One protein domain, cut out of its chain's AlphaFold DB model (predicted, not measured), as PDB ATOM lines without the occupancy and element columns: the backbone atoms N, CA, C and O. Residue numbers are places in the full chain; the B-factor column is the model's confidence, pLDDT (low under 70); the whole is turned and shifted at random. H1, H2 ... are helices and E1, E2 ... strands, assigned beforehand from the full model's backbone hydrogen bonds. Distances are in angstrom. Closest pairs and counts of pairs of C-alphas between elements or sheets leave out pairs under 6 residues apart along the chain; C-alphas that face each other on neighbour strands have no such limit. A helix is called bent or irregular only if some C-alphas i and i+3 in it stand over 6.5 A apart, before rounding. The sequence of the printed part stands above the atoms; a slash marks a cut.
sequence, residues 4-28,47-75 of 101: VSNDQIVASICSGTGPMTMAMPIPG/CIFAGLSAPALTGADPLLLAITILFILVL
ATOM      1  N   VAL A   4     -25.591 -61.550  11.617       58.94
ATOM      2  CA  VAL A   4     -25.678 -60.198  12.185       58.94
ATOM      3  C   VAL A   4     -26.788 -60.194  13.232       58.94
ATOM      4  O   VAL A   4     -27.923 -60.551  12.921       58.94
ATOM      5  N   SER A   5     -26.470 -59.816  14.469       56.69
ATOM      6  CA  SER A   5     -27.438 -59.669  15.559       56.69
ATOM      7  C   SER A   5     -27.122 -58.406  16.358       56.69
ATOM      8  O   SER A   5     -26.034 -58.282  16.911       56.69
ATOM      9  N   ASN A   6     -28.083 -57.475  16.410       56.72
ATOM     10  CA  ASN A   6     -28.044 -56.228  17.192       56.72
ATOM     11  C   ASN A   6     -26.766 -55.382  16.990       56.72
ATOM     12  O   ASN A   6     -25.998 -55.198  17.929       56.72
ATOM     13  N   ASP A   7     -26.529 -54.889  15.766       63.25
ATOM     14  CA  ASP A   7     -25.335 -54.107  15.372       63.25
ATOM     15  C   ASP A   7     -23.987 -54.842  15.536       63.25
ATOM     16  O   ASP A   7     -22.921 -54.243  15.388       63.25
ATOM     17  N   GLN A   8     -23.995 -56.153  15.801       56.44
ATOM     18  CA  GLN A   8     -22.781 -56.960  15.921       56.44
ATOM     19  C   GLN A   8     -22.784 -58.120  14.922       56.44
ATOM     20  O   GLN A   8     -23.805 -58.777  14.705       56.44
ATOM     21  N   ILE A   9     -21.627 -58.400  14.315       72.69
ATOM     22  CA  ILE A   9     -21.414 -59.647  13.572       72.69
ATOM     23  C   ILE A   9     -21.014 -60.705  14.582       72.69
ATOM     24  O   ILE A   9     -19.951 -60.619  15.196       72.69
ATOM     25  N   VAL A  10     -21.854 -61.719  14.716       65.62
ATOM     26  CA  VAL A  10     -21.592 -62.897  15.524       65.62
ATOM     27  C   VAL A  10     -20.985 -63.956  14.612       65.62
ATOM     28  O   VAL A  10     -21.674 -64.570  13.795       65.62
ATOM     29  N   ALA A  11     -19.673 -64.142  14.715       71.19
ATOM     30  CA  ALA A  11     -18.943 -65.169  13.983       71.19
ATOM     31  C   ALA A  11     -18.539 -66.305  14.931       71.19
ATOM     32  O   ALA A  11     -18.018 -66.066  16.018       71.19
ATOM     33  N   SER A  12     -18.751 -67.548  14.495       64.31
ATOM     34  CA  SER A  12     -18.114 -68.713  15.115       64.31
ATOM     35  C   SER A  12     -16.679 -68.802  14.594       64.31
ATOM     36  O   SER A  12     -16.460 -68.877  13.381       64.31
ATOM     37  N   ILE A  13     -15.714 -68.719  15.506       73.88
ATOM     38  CA  ILE A  13     -14.271 -68.766  15.255       73.88
ATOM     39  C   ILE A  13     -13.708 -69.958  16.028       73.88
ATOM     40  O   ILE A  13     -14.155 -70.249  17.127       73.88
ATOM     41  N   CYS A  14     -12.706 -70.648  15.496       75.69
ATOM     42  CA  CYS A  14     -12.041 -71.730  16.221       75.69
ATOM     43  C   CYS A  14     -10.926 -71.185  17.128       75.69
ATOM     44  O   CYS A  14      -9.947 -70.640  16.622       75.69
ATOM     45  N   SER A  15     -11.023 -71.377  18.448       68.62
ATOM     46  CA  SER A  15     -10.029 -70.923  19.452       68.62
ATOM     47  C   SER A  15      -8.847 -71.873  19.637       68.62
ATOM     48  O   SER A  15      -8.105 -71.765  20.610       68.62
ATOM     49  N   GLY A  16      -8.700 -72.867  18.762       65.56
ATOM     50  CA  GLY A  16      -7.719 -73.941  18.912       65.56
ATOM     51  C   GLY A  16      -8.164 -75.088  19.824       65.56
ATOM     52  O   GLY A  16      -7.659 -76.184  19.641       65.56
ATOM     53  N   THR A  17      -9.135 -74.887  20.721       66.88
ATOM     54  CA  THR A  17      -9.715 -75.942  21.586       66.88
ATOM     55  C   THR A  17     -11.162 -76.293  21.235       66.88
ATOM     56  O   THR A  17     -11.668 -77.335  21.639       66.88
ATOM     57  N   GLY A  18     -11.828 -75.438  20.463       71.75
ATOM     58  CA  GLY A  18     -13.211 -75.604  20.049       71.75
ATOM     59  C   GLY A  18     -13.737 -74.357  19.335       71.75
ATOM     60  O   GLY A  18     -13.010 -73.366  19.204       71.75
ATOM     61  N   PRO A  19     -14.971 -74.410  18.825       69.75
ATOM     62  CA  PRO A  19     -15.675 -73.235  18.326       69.75
ATOM     63  C   PRO A  19     -15.979 -72.269  19.483       69.75
ATOM     64  O   PRO A  19     -16.478 -72.659  20.534       69.75
ATOM     65  N   MET A  20     -15.681 -70.989  19.282       69.88
ATOM     66  CA  MET A  20     -16.090 -69.893  20.153       69.88
ATOM     67  C   MET A  20     -16.839 -68.840  19.353       69.88
ATOM     68  O   MET A  20     -16.470 -68.489  18.230       69.88
ATOM     69  N   THR A  21     -17.885 -68.303  19.959       70.00
ATOM     70  CA  THR A  21     -18.702 -67.255  19.358       70.00
ATOM     71  C   THR A  21     -18.154 -65.896  19.763       70.00
ATOM     72  O   THR A  21     -18.158 -65.556  20.945       70.00
ATOM     73  N   MET A  22     -17.689 -65.115  18.788       66.75
ATOM     74  CA  MET A  22     -17.231 -63.742  18.999       66.75
ATOM     75  C   MET A  22     -18.184 -62.769  18.319       66.75
ATOM     76  O   MET A  22     -18.503 -62.928  17.139       66.75
ATOM     77  N   ALA A  23     -18.623 -61.760  19.068       67.50
ATOM     78  CA  ALA A  23     -19.462 -60.687  18.562       67.50
ATOM     79  C   ALA A  23     -18.604 -59.429  18.358       67.50
ATOM     80  O   ALA A  23     -18.017 -58.902  19.304       67.50
ATOM     81  N   MET A  24     -18.480 -58.984  17.108       64.06
ATOM     82  CA  MET A  24     -17.762 -57.759  16.748       64.06
ATOM     83  C   MET A  24     -18.767 -56.638  16.481       64.06
ATOM     84  O   MET A  24     -19.604 -56.808  15.590       64.06
ATOM     85  N   PRO A  25     -18.705 -55.500  17.200       58.91
ATOM     86  CA  PRO A  25     -19.579 -54.365  16.931       58.91
ATOM     87  C   PRO A  25     -19.247 -53.743  15.574       58.91
ATOM     88  O   PRO A  25     -18.092 -53.416  15.302       58.91
ATOM     89  N   ILE A  26     -20.260 -53.581  14.723       61.06
ATOM     90  CA  ILE A  26     -20.159 -52.877  13.446       61.06
ATOM     91  C   ILE A  26     -20.588 -51.428  13.684       61.06
ATOM     92  O   ILE A  26     -21.750 -51.180  14.009       61.06
ATOM     93  N   PRO A  27     -19.714 -50.435  13.494       51.97
ATOM     94  CA  PRO A  27     -20.146 -49.047  13.549       51.97
ATOM     95  C   PRO A  27     -21.023 -48.719  12.319       51.97
ATOM     96  O   PRO A  27     -20.500 -48.605  11.214       51.97
ATOM     97  N   GLY A  28     -22.345 -48.553  12.502       54.28
ATOM     98  CA  GLY A  28     -23.211 -47.808  11.564       54.28
ATOM     99  C   GLY A  28     -24.329 -48.542  10.796       54.28
ATOM    100  O   GLY A  28     -24.656 -48.087   9.701       54.28
ATOM    101  N   CYS A  47     -13.900 -77.878  14.353       72.44
ATOM    102  CA  CYS A  47     -12.742 -77.035  14.150       72.44
ATOM    103  C   CYS A  47     -11.594 -77.956  13.744       72.44
ATOM    104  O   CYS A  47     -11.159 -78.783  14.542       72.44
ATOM    105  N   ILE A  48     -11.146 -77.849  12.492       70.19
ATOM    106  CA  ILE A  48     -10.262 -78.845  11.868       70.19
ATOM    107  C   ILE A  48      -8.946 -79.036  12.645       70.19
ATOM    108  O   ILE A  48      -8.328 -80.092  12.576       70.19
ATOM    109  N   PHE A  49      -8.569 -78.042  13.457       68.81
ATOM    110  CA  PHE A  49      -7.402 -78.061  14.337       68.81
ATOM    111  C   PHE A  49      -7.716 -78.202  15.836       68.81
ATOM    112  O   PHE A  49      -6.782 -78.253  16.627       68.81
ATOM    113  N   ALA A  50      -8.981 -78.310  16.262       70.50
ATOM    114  CA  ALA A  50      -9.307 -78.479  17.686       70.50
ATOM    115  C   ALA A  50      -8.769 -79.798  18.271       70.50
ATOM    116  O   ALA A  50      -8.483 -79.888  19.460       70.50
ATOM    117  N   GLY A  51      -8.552 -80.815  17.429       68.56
ATOM    118  CA  GLY A  51      -7.902 -82.061  17.841       68.56
ATOM    119  C   GLY A  51      -6.403 -81.924  18.146       68.56
ATOM    120  O   GLY A  51      -5.870 -82.746  18.887       68.56
ATOM    121  N   LEU A  52      -5.713 -80.890  17.636       70.31
ATOM    122  CA  LEU A  52      -4.278 -80.697  17.898       70.31
ATOM    123  C   LEU A  52      -4.000 -80.322  19.356       70.31
ATOM    124  O   LEU A  52      -2.950 -80.674  19.888       70.31
ATOM    125  N   SER A  53      -4.931 -79.628  20.013       65.94
ATOM    126  CA  SER A  53      -4.777 -79.251  21.418       65.94
ATOM    127  C   SER A  53      -5.094 -80.396  22.381       65.94
ATOM    128  O   SER A  53      -4.754 -80.300  23.554       65.94
ATOM    129  N   ALA A  54      -5.731 -81.481  21.929       67.62
ATOM    130  CA  ALA A  54      -6.120 -82.600  22.789       67.62
ATOM    131  C   ALA A  54      -4.934 -83.232  23.558       67.62
ATOM    132  O   ALA A  54      -5.022 -83.344  24.783       67.62
ATOM    133  N   PRO A  55      -3.791 -83.570  22.924       63.28
ATOM    134  CA  PRO A  55      -2.615 -84.039  23.660       63.28
ATOM    135  C   PRO A  55      -2.018 -82.988  24.611       63.28
ATOM    136  O   PRO A  55      -1.398 -83.368  25.600       63.28
ATOM    137  N   ALA A  56      -2.232 -81.692  24.354       63.78
ATOM    138  CA  ALA A  56      -1.762 -80.610  25.220       63.78
ATOM    139  C   ALA A  56      -2.687 -80.341  26.425       63.78
ATOM    140  O   ALA A  56      -2.209 -79.860  27.447       63.78
ATOM    141  N   LEU A  57      -3.993 -80.629  26.317       61.97
ATOM    142  CA  LEU A  57      -4.989 -80.266  27.336       61.97
ATOM    143  C   LEU A  57      -5.528 -81.434  28.172       61.97
ATOM    144  O   LEU A  57      -5.973 -81.183  29.286       61.97
ATOM    145  N   THR A  58      -5.554 -82.676  27.671       60.97
ATOM    146  CA  THR A  58      -6.355 -83.730  28.336       60.97
ATOM    147  C   THR A  58      -5.731 -85.128  28.411       60.97
ATOM    148  O   THR A  58      -6.406 -86.043  28.878       60.97
ATOM    149  N   GLY A  59      -4.493 -85.350  27.960       60.97
ATOM    150  CA  GLY A  59      -4.015 -86.731  27.761       60.97
ATOM    151  C   GLY A  59      -2.666 -87.105  28.357       60.97
ATOM    152  O   GLY A  59      -2.494 -88.246  28.779       60.97
ATOM    153  N   ALA A  60      -1.696 -86.194  28.366       64.44
ATOM    154  CA  ALA A  60      -0.339 -86.537  28.763       64.44
ATOM    155  C   ALA A  60      -0.083 -86.142  30.216       64.44
ATOM    156  O   ALA A  60      -0.240 -84.981  30.590       64.44
ATOM    157  N   ASP A  61       0.364 -87.108  31.019       78.38
ATOM    158  CA  ASP A  61       1.026 -86.801  32.278       78.38
ATOM    159  C   ASP A  61       2.195 -85.827  31.991       78.38
ATOM    160  O   ASP A  61       3.004 -86.080  31.084       78.38
ATOM    161  N   PRO A  62       2.275 -84.685  32.698       79.81
ATOM    162  CA  PRO A  62       3.224 -83.625  32.369       79.81
ATOM    163  C   PRO A  62       4.679 -84.090  32.483       79.81
ATOM    164  O   PRO A  62       5.542 -83.578  31.765       79.81
ATOM    165  N   LEU A  63       4.960 -85.085  33.334       87.69
ATOM    166  CA  LEU A  63       6.289 -85.672  33.455       87.69
ATOM    167  C   LEU A  63       6.624 -86.517  32.217       87.69
ATOM    168  O   LEU A  63       7.710 -86.359  31.658       87.69
ATOM    169  N   LEU A  64       5.698 -87.343  31.721       86.00
ATOM    170  CA  LEU A  64       5.887 -88.084  30.461       86.00
ATOM    171  C   LEU A  64       6.071 -87.151  29.254       86.00
ATOM    172  O   LEU A  64       6.903 -87.424  28.380       86.00
ATOM    173  N   LEU A  65       5.330 -86.041  29.207       84.56
ATOM    174  CA  LEU A  65       5.480 -85.034  28.158       84.56
ATOM    175  C   LEU A  65       6.882 -84.410  28.197       84.56
ATOM    176  O   LEU A  65       7.568 -84.365  27.173       84.56
ATOM    177  N   ALA A  66       7.334 -83.990  29.381       90.62
ATOM    178  CA  ALA A  66       8.664 -83.418  29.570       90.62
ATOM    179  C   ALA A  66       9.778 -84.402  29.170       90.62
ATOM    180  O   ALA A  66      10.716 -84.018  28.466       90.62
ATOM    181  N   ILE A  67       9.651 -85.679  29.549       93.62
ATOM    182  CA  ILE A  67      10.599 -86.740  29.169       93.62
ATOM    183  C   ILE A  67      10.641 -86.914  27.647       93.62
ATOM    184  O   ILE A  67      11.723 -87.023  27.071       93.62
ATOM    185  N   THR A  68       9.484 -86.902  26.983       91.50
ATOM    186  CA  THR A  68       9.397 -87.049  25.522       91.50
ATOM    187  C   THR A  68      10.076 -85.883  24.802       91.50
ATOM    188  O   THR A  68      10.859 -86.103  23.878       91.50
ATOM    189  N   ILE A  69       9.840 -84.648  25.255       91.31
ATOM    190  CA  ILE A  69      10.497 -83.449  24.711       91.31
ATOM    191  C   ILE A  69      12.019 -83.556  24.874       91.31
ATOM    192  O   ILE A  69      12.760 -83.329  23.915       91.31
ATOM    193  N   LEU A  70      12.492 -83.952  26.061       94.81
ATOM    194  CA  LEU A  70      13.919 -84.137  26.326       94.81
ATOM    195  C   LEU A  70      14.518 -85.230  25.433       94.81
ATOM    196  O   LEU A  70      15.595 -85.037  24.871       94.81
ATOM    197  N   PHE A  71      13.815 -86.348  25.250       93.06
ATOM    198  CA  PHE A  71      14.254 -87.436  24.379       93.06
ATOM    199  C   PHE A  71      14.405 -86.984  22.922       93.06
ATOM    200  O   PHE A  71      15.442 -87.245  22.312       93.06
ATOM    201  N   ILE A  72      13.419 -86.258  22.381       93.69
ATOM    202  CA  ILE A  72      13.466 -85.719  21.013       93.69
ATOM    203  C   ILE A  72      14.632 -84.741  20.859       93.69
ATOM    204  O   ILE A  72      15.369 -84.825  19.876       93.69
ATOM    205  N   LEU A  73      14.835 -83.847  21.831       93.19
ATOM    206  CA  LEU A  73      15.943 -82.895  21.803       93.19
ATOM    207  C   LEU A  73      17.289 -83.627  21.803       93.19
ATOM    208  O   LEU A  73      18.150 -83.329  20.980       93.19
ATOM    209  N   VAL A  74      17.454 -84.628  22.670       92.62
ATOM    210  CA  VAL A  74      18.663 -85.458  22.691       92.62
ATOM    211  C   VAL A  74      18.865 -86.143  21.342       92.62
ATOM    212  O   VAL A  74      19.980 -86.113  20.837       92.62
ATOM    213  N   LEU A  75      17.829 -86.725  20.735       90.50
ATOM    214  CA  LEU A  75      17.937 -87.404  19.440       90.50
ATOM    215  C   LEU A  75      18.283 -86.448  18.292       90.50
ATOM    216  O   LEU A  75      19.111 -86.790  17.453       90.50
TER     217      LEU A  75
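Overview. This is residues 4 to 28 and 47 to 75 of the 101 residues of an uncharacterized protein of Novosphingobium barchaimii (UniProt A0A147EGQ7). The printed part is a drawn-out rod: a long two-strand hairpin of E1 and E2 at one end, a short turn of helix, H1, in the middle, and the longer helix H2 at the other end, slanting across the long axis. The parts follow one another along the length and do not fold back into a common core; residues 58 to 64, of which 62 to 64 belong to H2, and residues 66 to 75 of H2 stand free. The printed part has 54 residues, with two named strands and two named helices in the order E1, E2, H1, H2. The sheet has the order E1 - E2 and is antiparallel, and the class is mixed, helices and strands. The whole is extended, with a radius of gyration of the C-alphas of 18.5 A, and its C-alphas span 57 by 18 by 17 A.

Along the chain. The printed part begins at Val 4, and residues 4 to 7 come before the first named strand. E1 is residues 8 to 14, from C-alpha 8 at (-22.781, -56.960, 15.921) to Cys 14, 18.3 A from first to last C-alpha. After 4 residues comes E2, residues 19 to 25, Pro 19 to Pro 25, 19.3 A long. Residues 26 to 28 follow, and then residues 29 to 46 are not printed. The second stretch begins at Cys 47, with its C-alpha at (-12.742, -77.035, 14.150), and residues 47 to 53 come before the first helix. H1 is residues 54 to 59, Ala 54 to Gly 59. It is irregular, but only just: C-alphas 56 and 59 are 7.0 A apart. H2 is residues 62 to 75, 19.9 A from first to last C-alpha, and ends with C-alpha 75 at (17.937, -87.404, 19.440).

Arrangement. E1 and E2 are antiparallel neighbours and form a hairpin over a tight link of 4 residues. Their directions stand at 154 degrees. C-alphas that face each other include those of Gln 8 and Pro 25, 4.2 A apart, and those of Cys 14 and Pro 19, 4.5 A apart. Among the backbone atoms within hydrogen-bond range across the pair are N 20 and O 13 at 2.7 A and N 9 and O 24 at 2.9 A. Residues 4 to 5 form a short antiparallel pairing with residues 8 to 9 of E1. E1 is apart from H1 and from H2, and E2 is apart from H2. H1 and H2 follow each other over a tight link of 2 residues, yet they too are apart, with no C-alpha of the one within 8 A of the other. In H2 every O i to N i+4 pair is within hydrogen-bond range; in H1 this holds for 1 of 2 pairs.

Size, cuts and confidence. The two C-alphas farthest apart are those of Gly 28 and Leu 75, at 57.6 A. Without the stretches that stand free, the body has 37 residues and spans 49 by 15 by 10 A, with a radius of gyration of 13.9 A. The cut leaves C-alpha 28 and C-alpha 47 at 31.2 A from each other, and the link from E2 to H1 runs across it, with 28 residues between them in the chain, 18 of them not printed. Of the links that are printed whole, E1 to E2 and H1 to H2, both are tight. The mean pLDDT of the printed part is 72.1, and 29 residues are under 70, among them residues 4 to 8, 22 to 28 and 53 to 60. The mean is 63 for H1 and 90 for H2.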